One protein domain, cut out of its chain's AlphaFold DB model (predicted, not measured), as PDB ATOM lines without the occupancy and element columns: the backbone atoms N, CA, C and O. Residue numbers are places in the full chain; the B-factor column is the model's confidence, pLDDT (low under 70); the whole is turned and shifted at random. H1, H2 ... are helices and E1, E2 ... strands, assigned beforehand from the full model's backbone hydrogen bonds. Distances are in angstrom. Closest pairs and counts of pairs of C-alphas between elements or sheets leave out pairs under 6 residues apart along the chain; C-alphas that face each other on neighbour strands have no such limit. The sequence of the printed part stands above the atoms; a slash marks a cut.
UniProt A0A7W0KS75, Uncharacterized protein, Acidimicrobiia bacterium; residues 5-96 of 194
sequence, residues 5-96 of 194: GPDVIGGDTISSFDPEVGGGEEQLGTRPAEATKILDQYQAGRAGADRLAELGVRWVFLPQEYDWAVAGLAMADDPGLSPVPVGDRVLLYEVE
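Overview. This is residues 5 to 96 of the 194 residues of an uncharacterized protein of Acidimicrobiia bacterium (UniProt A0A7W0KS75). A small antiparallel sheet of three strands, E1, E3 and E2, has the short helix H3 beside its strands and H4 grazing it, while the longest helix, H2, stands off the sheet and packs on H4 with its residues 39 to 43. Residues 22 to 29 stick out of this body as a free loop, and H1 only grazes the sheet. The printed part has 92 residues, with four named helices and three named strands in the order H1 H2 H3 E1 H4 E2 E3, of mixed class. It is compact, with a radius of gyration of the C-alphas of 12.7 A, and spans 35 by 30 by 27 A.

Along the chain. Find C-alpha 5 at (190.160, 163.313, 202.164), where H1, residues 5 to 9, begins. After residues 10 to 30, which have no named element, look for H2 at residues 31 to 43, 18.3 A long from C-alpha 31 at (195.020, 150.357, 211.938). H3 follows at residues 49 to 54, then E1 at residues 59 to 63, 13.0 A long. H4 takes residues 69 to 76, 10.6 A long, and E2 residues 81 to 84. E3, residues 90 to 95, is 16.0 A long and ends at C-alpha 95, (203.672, 163.867, 211.065).

Arrangement. Start at E3, the inner strand. E1 is its antiparallel neighbour at 162 degrees, with N 62 and O 91 at 2.8 A, within hydrogen-bond range. E2 and E3 form a hairpin, antiparallel at 134 degrees, with N 84 and O 92 at 2.8 A. E1, H4 and E2 make a split strand-helix-strand unit, two strands running the same way with E3 between them in the sheet, and its crossover is right-handed. H3 is on the sheet at a height of 6.9 A, over none of the strands; its closest C-alphas to E3 are those of Ala 49 and Val 95, 6.2 A apart. H4 only grazes the sheet with its residues 72 to 76. H2 is not on the sheet. It touches H4 with residues 39 to 43 alone, about perpendicular at 75 degrees, closest at the C-alphas of Gln 43 and Ala 71, 4.5 A. H2 and H3, a helical hairpin, only just touch, with 3 pairs of C-alphas within 8 A; the closest are those of Ile 38 and Arg 51, 7.2 A apart. H1 only just grazes the sheet, with 5 pairs of C-alphas within 10 A, and is apart from H2, H3 and H4. In H1, H2 and H3 every O i to N i+4 pair is within hydrogen-bond range; in H4, 3 of 4 are.

Size, cuts and confidence. The two C-alphas farthest apart are those of Glu 25 and Pro 85, 36.0 A. The printed part has no cut, and the link H1 to H2, 21 residues, is long. Look at the B-factor column for pLDDT: its mean over the printed part is 70.1, and residues 5 to 32 and 65 to 72 are under 70.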
ATOM      1  N   GLY A   5     188.843 163.144 201.545       32.09
ATOM      2  CA  GLY A   5     190.160 163.313 202.164       32.09
ATOM      3  C   GLY A   5     191.155 162.185 201.851       32.09
ATOM      4  O   GLY A   5     192.247 162.492 201.379       32.09
ATOM      5  N   PRO A   6     190.800 160.896 202.019       39.94
ATOM      6  CA  PRO A   6     191.692 159.780 201.693       39.94
ATOM      7  C   PRO A   6     192.049 159.685 200.198       39.94
ATOM      8  O   PRO A   6     193.171 159.306 199.865       39.94
ATOM      9  N   ASP A   7     191.138 160.078 199.303       33.66
ATOM     10  CA  ASP A   7     191.353 160.045 197.848       33.66
ATOM     11  C   ASP A   7     192.179 161.241 197.341       33.66
ATOM     12  O   ASP A   7     192.904 161.120 196.355       33.66
ATOM     13  N   VAL A   8     192.112 162.391 198.026       34.34
ATOM     14  CA  VAL A   8     192.856 163.615 197.670       34.34
ATOM     15  C   VAL A   8     194.250 163.654 198.314       34.34
ATOM     16  O   VAL A   8     195.183 164.197 197.725       34.34
ATOM     17  N   ILE A   9     194.412 163.067 199.503       40.88
ATOM     18  CA  ILE A   9     195.649 163.129 200.308       40.88
ATOM     19  C   ILE A   9     196.473 161.825 200.188       40.88
ATOM     20  O   ILE A   9     197.672 161.806 200.477       40.88
ATOM     21  N   GLY A  10     195.867 160.749 199.668       40.41
ATOM     22  CA  GLY A  10     196.477 159.431 199.487       40.41
ATOM     23  C   GLY A  10     196.220 158.475 200.660       40.41
ATOM     24  O   GLY A  10     195.817 158.879 201.752       40.41
ATOM     25  N   GLY A  11     196.502 157.181 200.443       42.25
ATOM     26  CA  GLY A  11     196.261 156.071 201.390       42.25
ATOM     27  C   GLY A  11     197.058 156.101 202.711       42.25
ATOM     28  O   GLY A  11     196.971 155.159 203.502       42.25
ATOM     29  N   ASP A  12     197.794 157.188 202.956       50.97
ATOM     30  CA  ASP A  12     198.568 157.483 204.173       50.97
ATOM     31  C   ASP A  12     197.803 158.397 205.144       50.97
ATOM     32  O   ASP A  12     198.390 159.070 205.997       50.97
ATOM     33  N   THR A  13     196.478 158.415 205.001       47.19
ATOM     34  CA  THR A  13     195.546 159.218 205.789       47.19
ATOM     35  C   THR A  13     194.679 158.292 206.633       47.19
ATOM     36  O   THR A  13     194.073 157.356 206.111       47.19
ATOM     37  N   ILE A  14     194.583 158.556 207.936       48.72
ATOM     38  CA  ILE A  14     193.532 157.972 208.775       48.72
ATOM     39  C   ILE A  14     192.408 159.000 208.846       48.72
ATOM     40  O   ILE A  14     192.552 160.038 209.485       48.72
ATOM     41  N   SER A  15     191.288 158.726 208.177       44.22
ATOM     42  CA  SER A  15     190.061 159.497 208.367       44.22
ATOM     43  C   SER A  15     189.232 158.847 209.473       44.22
ATOM     44  O   SER A  15     188.589 157.823 209.249       44.22
ATOM     45  N   SER A  16     189.249 159.429 210.669       43.53
ATOM     46  CA  SER A  16     188.235 159.157 211.689       43.53
ATOM     47  C   SER A  16     187.002 159.992 211.337       43.53
ATOM     48  O   SER A  16     187.096 161.218 211.306       43.53
ATOM     49  N   PHE A  17     185.886 159.357 210.976       41.69
ATOM     50  CA  PHE A  17     184.639 160.067 210.652       41.69
ATOM     51  C   PHE A  17     183.441 159.595 211.479       41.69
ATOM     52  O   PHE A  17     182.309 159.781 211.053       41.69
ATOM     53  N   ASP A  18     183.646 159.003 212.653       38.28
ATOM     54  CA  ASP A  18     182.495 158.685 213.497       38.28
ATOM     55  C   ASP A  18     182.828 158.765 214.991       38.28
ATOM     56  O   ASP A  18     183.671 158.000 215.453       38.28
ATOM     57  N   PRO A  19     182.224 159.684 215.764       36.56
ATOM     58  CA  PRO A  19     182.249 159.624 217.223       36.56
ATOM     59  C   PRO A  19     181.385 158.477 217.793       36.56
ATOM     60  O   PRO A  19     181.524 158.166 218.973       36.56
ATOM     61  N   GLU A  20     180.558 157.793 216.987       31.80
ATOM     62  CA  GLU A  20     179.863 156.547 217.348       31.80
ATOM     63  C   GLU A  20     180.655 155.295 216.917       31.80
ATOM     64  O   GLU A  20     180.132 154.395 216.258       31.80
ATOM     65  N   VAL A  21     181.935 155.188 217.300       39.91
ATOM     66  CA  VAL A  21     182.739 153.963 217.091       39.91
ATOM     67  C   VAL A  21     182.205 152.819 217.970       39.91
ATOM     68  O   VAL A  21     182.752 152.489 219.019       39.91
ATOM     69  N   GLY A  22     181.100 152.219 217.529       30.22
ATOM     70  CA  GLY A  22     180.386 151.109 218.159       30.22
ATOM     71  C   GLY A  22     179.655 150.203 217.159       30.22
ATOM     72  O   GLY A  22     178.831 149.392 217.571       30.22
ATOM     73  N   GLY A  23     179.943 150.309 215.857       29.64
ATOM     74  CA  GLY A  23     179.422 149.411 214.821       29.64
ATOM     75  C   GLY A  23     180.466 148.378 214.401       29.64
ATOM     76  O   GLY A  23     181.445 148.718 213.740       29.64
ATOM     77  N   GLY A  24     180.284 147.124 214.817       39.38
ATOM     78  CA  GLY A  24     181.108 146.000 214.379       39.38
ATOM     79  C   GLY A  24     180.950 145.688 212.886       39.38
ATOM     80  O   GLY A  24     179.935 146.007 212.281       39.38
ATOM     81  N   GLU A  25     181.955 144.989 212.349       44.19
ATOM     82  CA  GLU A  25     181.884 144.207 211.100       44.19
ATOM     83  C   GLU A  25     182.066 144.934 209.749       44.19
ATOM     84  O   GLU A  25     181.309 144.690 208.824       44.19
ATOM     85  N   GLU A  26     183.140 145.715 209.554       38.69
ATOM     86  CA  GLU A  26     183.793 145.804 208.219       38.69
ATOM     87  C   GLU A  26     185.246 146.334 208.255       38.69
ATOM     88  O   GLU A  26     185.715 147.036 207.363       38.69
ATOM     89  N   GLN A  27     186.009 146.038 209.313       51.16
ATOM     90  CA  GLN A  27     187.375 146.563 209.463       51.16
ATOM     91  C   GLN A  27     188.419 145.503 209.090       51.16
ATOM     92  O   GLN A  27     188.816 144.675 209.903       51.16
ATOM     93  N   LEU A  28     188.889 145.536 207.840       48.78
ATOM     94  CA  LEU A  28     189.871 144.590 207.280       48.78
ATOM     95  C   LEU A  28     191.325 144.789 207.784       48.78
ATOM     96  O   LEU A  28     192.255 144.269 207.171       48.78
ATOM     97  N   GLY A  29     191.562 145.518 208.885       58.28
ATOM     98  CA  GLY A  29     192.917 145.781 209.391       58.28
ATOM     99  C   GLY A  29     192.984 146.254 210.846       58.28
ATOM    100  O   GLY A  29     191.985 146.650 211.433       58.28
ATOM    101  N   THR A  30     194.186 146.230 211.436       65.31
ATOM    102  CA  THR A  30     194.448 146.637 212.837       65.31
ATOM    103  C   THR A  30     194.593 148.151 213.027       65.31
ATOM    104  O   THR A  30     194.489 148.644 214.150       65.31
ATOM    105  N   ARG A  31     194.811 148.898 211.936       67.06
ATOM    106  CA  ARG A  31     195.020 150.357 211.938       67.06
ATOM    107  C   ARG A  31     193.895 151.150 212.629       67.06
ATOM    108  O   ARG A  31     194.248 152.024 213.413       67.06
ATOM    109  N   PRO A  32     192.589 150.875 212.418       69.12
ATOM    110  CA  PRO A  32     191.517 151.600 213.108       69.12
ATOM    111  C   PRO A  32     191.578 151.457 214.632       69.12
ATOM    112  O   PRO A  32     191.512 152.454 215.340       69.12
ATOM    113  N   ALA A  33     191.804 150.242 215.143       73.25
ATOM    114  CA  ALA A  33     191.918 150.001 216.582       73.25
ATOM    115  C   ALA A  33     193.137 150.707 217.201       73.25
ATOM    116  O   ALA A  33     193.073 151.200 218.325       73.25
ATOM    117  N   GLU A  34     194.256 150.770 216.476       76.56
ATOM    118  CA  GLU A  34     195.430 151.532 216.913       76.56
ATOM    119  C   GLU A  34     195.198 153.046 216.829       76.56
ATOM    120  O   GLU A  34     195.622 153.770 217.726       76.56
ATOM    121  N   ALA A  35     194.472 153.528 215.817       75.31
ATOM    122  CA  ALA A  35     194.087 154.932 215.703       75.31
ATOM    123  C   ALA A  35     193.203 155.385 216.871       75.31
ATOM    124  O   ALA A  35     193.436 156.461 217.419       75.31
ATOM    125  N   THR A  36     192.249 154.551 217.305       75.06
ATOM    126  CA  THR A  36     191.430 154.822 218.496       75.06
ATOM    127  C   THR A  36     192.302 155.007 219.735       75.06
ATOM    128  O   THR A  36     192.148 155.991 220.447       75.06
ATOM    129  N   LYS A  37     193.298 154.139 219.953       81.12
ATOM    130  CA  LYS A  37     194.211 154.266 221.104       81.12
ATOM    131  C   LYS A  37     195.026 155.559 221.077       81.12
ATOM    132  O   LYS A  37     195.304 156.123 222.132       81.12
ATOM    133  N   ILE A  38     195.443 156.014 219.895       82.00
ATOM    134  CA  ILE A  38     196.148 157.296 219.739       82.00
ATOM    135  C   ILE A  38     195.200 158.453 220.063       82.00
ATOM    136  O   ILE A  38     195.582 159.391 220.758       82.00
ATOM    137  N   LEU A  39     193.950 158.376 219.606       80.81
ATOM    138  CA  LEU A  39     192.945 159.383 219.925       80.81
ATOM    139  C   LEU A  39     192.681 159.456 221.436       80.81
ATOM    140  O   LEU A  39     192.669 160.553 221.991       80.81
ATOM    141  N   ASP A  40     192.572 158.312 222.116       80.50
ATOM    142  CA  ASP A  40     192.428 158.244 223.576       80.50
ATOM    143  C   ASP A  40     193.622 158.897 224.302       80.50
ATOM    144  O   ASP A  40     193.470 159.486 225.375       80.50
ATOM    145  N   GLN A  41     194.833 158.818 223.734       82.19
ATOM    146  CA  GLN A  41     196.012 159.497 224.278       82.19
ATOM    147  C   GLN A  41     195.905 161.016 224.151       82.19
ATOM    148  O   GLN A  41     196.111 161.699 225.155       82.19
ATOM    149  N   TYR A  42     195.520 161.534 222.983       82.25
ATOM    150  CA  TYR A  42     195.312 162.973 222.802       82.25
ATOM    151  C   TYR A  42     194.174 163.503 223.678       82.25
ATOM    152  O   TYR A  42     194.316 164.553 224.298       82.25
ATOM    153  N   GLN A  43     193.078 162.753 223.822       79.94
ATOM    154  CA  GLN A  43     191.999 163.098 224.756       79.94
ATOM    155  C   GLN A  43     192.470 163.120 226.217       79.94
ATOM    156  O   GLN A  43     191.963 163.897 227.021       79.94
ATOM    157  N   ALA A  44     193.468 162.305 226.560       84.00
ATOM    158  CA  ALA A  44     194.117 162.310 227.866       84.00
ATOM    159  C   ALA A  44     195.261 163.340 227.993       84.00
ATOM    160  O   ALA A  44     195.991 163.299 228.986       84.00
ATOM    161  N   GLY A  45     195.452 164.231 227.012       81.00
ATOM    162  CA  GLY A  45     196.493 165.261 227.042       81.00
ATOM    163  C   GLY A  45     197.910 164.750 226.770       81.00
ATOM    164  O   GLY A  45     198.876 165.365 227.215       81.00
ATOM    165  N   ARG A  46     198.063 163.595 226.109       87.06
ATOM    166  CA  ARG A  46     199.366 162.987 225.794       87.06
ATOM    167  C   ARG A  46     199.655 163.044 224.296       87.06
ATOM    168  O   ARG A  46     198.760 162.802 223.494       87.06
ATOM    169  N   ALA A  47     200.920 163.294 223.960       87.50
ATOM    170  CA  ALA A  47     201.439 163.240 222.595       87.50
ATOM    171  C   ALA A  47     201.335 161.823 221.996       87.50
ATOM    172  O   ALA A  47     201.461 160.826 222.714       87.50
ATOM    173  N   GLY A  48     201.129 161.749 220.681       87.19
ATOM    174  CA  GLY A  48     200.901 160.515 219.926       87.19
ATOM    175  C   GLY A  48     201.552 160.480 218.536       87.19
ATOM    176  O   GLY A  48     201.404 159.477 217.830       87.19
ATOM    177  N   ALA A  49     202.276 161.528 218.125       89.06
ATOM    178  CA  ALA A  49     202.883 161.638 216.794       89.06
ATOM    179  C   ALA A  49     203.815 160.475 216.421       89.06
ATOM    180  O   ALA A  49     203.752 159.972 215.298       89.06
ATOM    181  N   ASP A  50     204.622 159.976 217.361       90.25
ATOM    182  CA  ASP A  50     205.512 158.832 217.113       90.25
ATOM    183  C   ASP A  50     204.726 157.585 216.695       90.25
ATOM    184  O   ASP A  50     205.096 156.871 215.758       90.25
ATOM    185  N   ARG A  51     203.580 157.344 217.342       87.44
ATOM    186  CA  ARG A  51     202.727 156.197 217.030       87.44
ATOM    187  C   ARG A  51     202.016 156.375 215.690       87.44
ATOM    188  O   ARG A  51     201.869 155.403 214.952       87.44
ATOM    189  N   LEU A  52     201.628 157.602 215.339       87.81
ATOM    190  CA  LEU A  52     201.109 157.925 214.004       87.81
ATOM    191  C   LEU A  52     202.153 157.627 212.918       87.81
ATOM    192  O   LEU A  52     201.831 156.992 211.910       87.81
ATOM    193  N   ALA A  53     203.415 157.994 213.148       88.12
ATOM    194  CA  ALA A  53     204.509 157.700 212.228       88.12
ATOM    195  C   ALA A  53     204.745 156.187 212.071       88.12
ATOM    196  O   ALA A  53     204.944 155.697 210.956       88.12
ATOM    197  N   GLU A  54     204.683 155.422 213.165       86.19
ATOM    198  CA  GLU A  54     204.765 153.954 213.134       86.19
ATOM    199  C   GLU A  54     203.615 153.308 212.364       86.19
ATOM    200  O   GLU A  54     203.819 152.309 211.671       86.19
ATOM    201  N   LEU A  55     202.423 153.900 212.447       84.12
ATOM    202  CA  LEU A  55     201.274 153.512 211.643       84.12
ATOM    203  C   LEU A  55     201.391 153.966 210.191       84.12
ATOM    204  O   LEU A  55     200.460 153.705 209.443       84.12
ATOM    205  N   GLY A  56     202.477 154.612 209.757       83.06
ATOM    206  CA  GLY A  56     202.654 155.091 208.384       83.06
ATOM    207  C   GLY A  56     201.716 156.242 208.017       83.06
ATOM    208  O   GLY A  56     201.390 156.401 206.845       83.06
ATOM    209  N   VAL A  57     201.243 157.003 209.004       85.50
ATOM    210  CA  VAL A  57     200.411 158.190 208.788       85.50
ATOM    211  C   VAL A  57     201.316 159.357 208.441       85.50
ATOM    212  O   VAL A  57     202.256 159.651 209.177       85.50
ATOM    213  N   ARG A  58     201.029 160.018 207.321       88.44
ATOM    214  CA  ARG A  58     201.726 161.247 206.930       88.44
ATOM    215  C   ARG A  58     200.992 162.490 207.407       88.44
ATOM    216  O   ARG A  58     201.618 163.460 207.822       88.44
ATOM    217  N   TRP A  59     199.669 162.449 207.316       87.25
ATOM    218  CA  TRP A  59     198.803 163.602 207.491       87.25
ATOM    219  C   TRP A  59     197.723 163.307 208.519       87.25
ATOM    220  O   TRP A  59     197.069 162.264 208.451       87.25
ATOM    221  N   VAL A  60     197.500 164.251 209.430       84.56
ATOM    222  CA  VAL A  60     196.354 164.233 210.339       84.56
ATOM    223  C   VAL A  60     195.450 165.411 210.024       84.56
ATOM    224  O   VAL A  60     195.862 166.564 210.108       84.56
ATOM    225  N   PHE A  61     194.216 165.105 209.645       83.31
ATOM    226  CA  PHE A  61     193.203 166.086 209.281       83.31
ATOM    227  C   PHE A  61     192.165 166.187 210.398       83.31
ATOM    228  O   PHE A  61     191.560 165.180 210.764       83.31
ATOM    229  N   LEU A  62     191.941 167.397 210.912       78.25
ATOM    230  CA  LEU A  62     190.922 167.680 211.916       78.25
ATOM    231  C   LEU A  62     189.937 168.727 211.386       78.25
ATOM    232  O   LEU A  62     190.303 169.898 211.230       78.25
ATOM    233  N   PRO A  63     188.675 168.344 211.141       73.00
ATOM    234  CA  PRO A  63     187.626 169.310 210.862       73.00
ATOM    235  C   PRO A  63     187.266 170.058 212.152       73.00
ATOM    236  O   PRO A  63     186.985 169.433 213.175       73.00
ATOM    237  N   GLN A  64     187.223 171.393 212.106       70.44
ATOM    238  CA  GLN A  64     186.864 172.228 213.266       70.44
ATOM    239  C   GLN A  64     185.356 172.216 213.601       70.44
ATOM    240  O   GLN A  64     184.906 172.951 214.472       70.44
ATOM    241  N   GLU A  65     184.562 171.392 212.916       66.81
ATOM    242  CA  GLU A  65     183.112 171.274 213.127       66.81
ATOM    243  C   GLU A  65     182.742 170.532 214.429       66.81
ATOM    244  O   GLU A  65     181.574 170.525 214.814       66.81
ATOM    245  N   TYR A  66     183.723 169.947 215.128       63.56
ATOM    246  CA  TYR A  66     183.542 169.236 216.399       63.56
ATOM    247  C   TYR A  66     184.304 169.914 217.547       63.56
ATOM    248  O   TYR A  66     185.328 170.568 217.335       63.56
ATOM    249  N   ASP A  67     183.812 169.736 218.778       65.94
ATOM    250  CA  ASP A  67     184.490 170.216 219.984       65.94
ATOM    251  C   ASP A  67     185.705 169.332 220.299       65.94
ATOM    252  O   ASP A  67     185.605 168.265 220.906       65.94
ATOM    253  N   TRP A  68     186.868 169.788 219.842       66.06
ATOM    254  CA  TRP A  68     188.159 169.149 220.075       66.06
ATOM    255  C   TRP A  68     188.934 169.796 221.224       66.06
ATOM    256  O   TRP A  68     190.140 169.605 221.273       66.06
ATOM    257  N   ALA A  69     188.329 170.574 222.129       63.16
ATOM    258  CA  ALA A  69     189.087 171.462 223.023       63.16
ATOM    259  C   ALA A  69     190.285 170.793 223.736       63.16
ATOM    260  O   ALA A  69     191.372 171.361 223.760       63.16
ATOM    261  N   VAL A  70     190.128 169.569 224.256       61.53
ATOM    262  CA  VAL A  70     191.216 168.845 224.945       61.53
ATOM    263  C   VAL A  70     192.184 168.168 223.967       61.53
ATOM    264  O   VAL A  70     193.394 168.357 224.068       61.53
ATOM    265  N   ALA A  71     191.669 167.404 222.999       63.88
ATOM    266  CA  ALA A  71     192.507 166.679 222.039       63.88
ATOM    267  C   ALA A  71     193.255 167.626 221.084       63.88
ATOM    268  O   ALA A  71     194.417 167.405 220.770       63.88
ATOM    269  N   GLY A  72     192.613 168.713 220.668       68.62
ATOM    270  CA  GLY A  72     193.175 169.746 219.807       68.62
ATOM    271  C   GLY A  72     194.318 170.512 220.467       68.62
ATOM    272  O   GLY A  72     195.300 170.793 219.789       68.62
ATOM    273  N   LEU A  73     194.240 170.785 221.779       71.38
ATOM    274  CA  LEU A  73     195.364 171.349 222.539       71.38
ATOM    275  C   LEU A  73     196.535 170.364 222.603       71.38
ATOM    276  O   LEU A  73     197.650 170.720 222.245       71.38
ATOM    277  N   ALA A  74     196.271 169.106 222.968       75.69
ATOM    278  CA  ALA A  74     197.307 168.077 223.044       75.69
ATOM    279  C   ALA A  74     198.015 167.835 221.700       75.69
ATOM    280  O   ALA A  74     199.202 167.534 221.677       75.69
ATOM    281  N   MET A  75     197.290 167.968 220.586       81.44
ATOM    282  CA  MET A  75     197.854 167.876 219.239       81.44
ATOM    283  C   MET A  75     198.629 169.125 218.827       81.44
ATOM    284  O   MET A  75     199.659 168.999 218.175       81.44
ATOM    285  N   ALA A  76     198.156 170.316 219.196       85.38
ATOM    286  CA  ALA A  76     198.879 171.559 218.937       85.38
ATOM    287  C   ALA A  76     200.214 171.619 219.701       85.38
ATOM    288  O   ALA A  76     201.174 172.204 219.205       85.38
ATOM    289  N   ASP A  77     200.267 170.984 220.874       89.25
ATOM    290  CA  ASP A  77     201.458 170.888 221.719       89.25
ATOM    291  C   ASP A  77     202.335 169.653 221.410       89.25
ATOM    292  O   ASP A  77     203.390 169.486 222.026       89.25
ATOM    293  N   ASP A  78     201.929 168.772 220.485       91.62
ATOM    294  CA  ASP A  78     202.709 167.582 220.128       91.62
ATOM    295  C   ASP A  78     203.917 167.976 219.254       91.62
ATOM    296  O   ASP A  78     203.733 168.399 218.109       91.62
ATOM    297  N   PRO A  79     205.165 167.807 219.735       93.69
ATOM    298  CA  PRO A  79     206.356 168.226 218.998       93.69
ATOM    299  C   PRO A  79     206.612 167.412 217.725       93.69
ATOM    300  O   PRO A  79     207.436 167.821 216.915       93.69
ATOM    301  N   GLY A  80     205.962 166.256 217.548       93.19
ATOM    302  CA  GLY A  80     206.065 165.453 216.329       93.19
ATOM    303  C   GLY A  80     205.026 165.809 215.261       93.19
ATOM    304  O   GLY A  80     204.984 165.144 214.220       93.19
ATOM    305  N   LEU A  81     204.184 166.820 215.507       92.50
ATOM    306  CA  LEU A  81     203.214 167.347 214.554       92.50
ATOM    307  C   LEU A  81     203.607 168.756 214.103       92.50
ATOM    308  O   LEU A  81     203.697 169.684 214.901       92.50
ATOM    309  N   SER A  82     203.755 168.937 212.794       94.00
ATOM    310  CA  SER A  82     203.961 170.256 212.197       94.00
ATOM    311  C   SER A  82     202.654 170.755 211.575       94.00
ATOM    312  O   SER A  82     202.126 170.097 210.674       94.00
ATOM    313  N   PRO A  83     202.108 171.910 211.992       91.06
ATOM    314  CA  PRO A  83     200.896 172.453 211.392       91.06
ATOM    315  C   PRO A  83     201.142 172.859 209.934       91.06
ATOM    316  O   PRO A  83     202.149 173.487 209.603       91.06
ATOM    317  N   VAL A  84     200.190 172.538 209.062       89.06
ATOM    318  CA  VAL A  84     200.207 172.910 207.646       89.06
ATOM    319  C   VAL A  84     199.018 173.819 207.335       89.06
ATOM    320  O   VAL A  84     197.867 173.431 207.548       89.06
ATOM    321  N   PRO A  85     199.264 175.038 206.823       86.31
ATOM    322  CA  PRO A  85     198.201 175.993 206.551       86.31
ATOM    323  C   PRO A  85     197.366 175.539 205.346       86.31
ATOM    324  O   PRO A  85     197.836 175.556 204.210       86.31
ATOM    325  N   VAL A  86     196.112 175.155 205.599       83.19
ATOM    326  CA  VAL A  86     195.141 174.725 204.569       83.19
ATOM    327  C   VAL A  86     193.830 175.526 204.574       83.19
ATOM    328  O   VAL A  86     192.895 175.191 203.849       83.19
ATOM    329  N   GLY A  87     193.771 176.610 205.355       80.25
ATOM    330  CA  GLY A  87     192.616 177.503 205.500       80.25
ATOM    331  C   GLY A  87     192.069 177.541 206.929       80.25
ATOM    332  O   GLY A  87     192.619 176.922 207.832       80.25
ATOM    333  N   ASP A  88     190.964 178.263 207.127       78.94
ATOM    334  CA  ASP A  88     190.521 178.657 208.477       78.94
ATOM    335  C   ASP A  88     189.576 177.653 209.156       78.94
ATOM    336  O   ASP A  88     189.236 177.819 210.322       78.94
ATOM    337  N   ARG A  89     189.105 176.630 208.433       73.75
ATOM    338  CA  ARG A  89     188.076 175.679 208.917       73.75
ATOM    339  C   ARG A  89     188.602 174.272 209.193       73.75
ATOM    340  O   ARG A  89     187.851 173.394 209.616       73.75
ATOM    341  N   VAL A  90     189.879 174.044 208.919       77.12
ATOM    342  CA  VAL A  90     190.524 172.737 209.002       77.12
ATOM    343  C   VAL A  90     191.888 172.925 209.632       77.12
ATOM    344  O   VAL A  90     192.629 173.825 209.247       77.12
ATOM    345  N   LEU A  91     192.236 172.033 210.553       82.81
ATOM    346  CA  LEU A  91     193.616 171.865 210.981       82.81
ATOM    347  C   LEU A  91     194.202 170.665 210.240       82.81
ATOM    348  O   LEU A  91     193.624 169.577 210.245       82.81
ATOM    349  N   LEU A  92     195.338 170.875 209.584       87.44
ATOM    350  CA  LEU A  92     196.131 169.811 208.987       87.44
ATOM    351  C   LEU A  92     197.483 169.786 209.687       87.44
ATOM    352  O   LEU A  92     198.123 170.825 209.823       87.44
ATOM    353  N   TYR A  93     197.917 168.599 210.090       89.62
ATOM    354  CA  TYR A  93     199.239 168.376 210.657       89.62
ATOM    355  C   TYR A  93     200.015 167.382 209.799       89.62
ATOM    356  O   TYR A  93     199.486 166.329 209.431       89.62
ATOM    357  N   GLU A  94     201.266 167.710 209.488       91.25
ATOM    358  CA  GLU A  94     202.253 166.753 208.994       91.25
ATOM    359  C   GLU A  94     202.866 166.012 210.181       91.25
ATOM    360  O   GLU A  94     203.248 166.624 211.176       91.25
ATOM    361  N   VAL A  95     202.980 164.692 210.073       91.69
ATOM    362  CA  VAL A  95     203.672 163.867 211.065       91.69
ATOM    363  C   VAL A  95     205.165 163.872 210.742       91.69
ATOM    364  O   VAL A  95     205.595 163.219 209.788       91.69
ATOM    365  N   GLU A  96     205.980 164.558 211.545       92.12
ATOM    366  CA  GLU A  96     207.419 164.727 211.274       92.12
ATOM    367  C   GLU A  96     208.185 163.395 211.241       92.12
ATOM    368  O   GLU A  96     209.159 163.216 210.502       92.12
TER     369      GLU A  96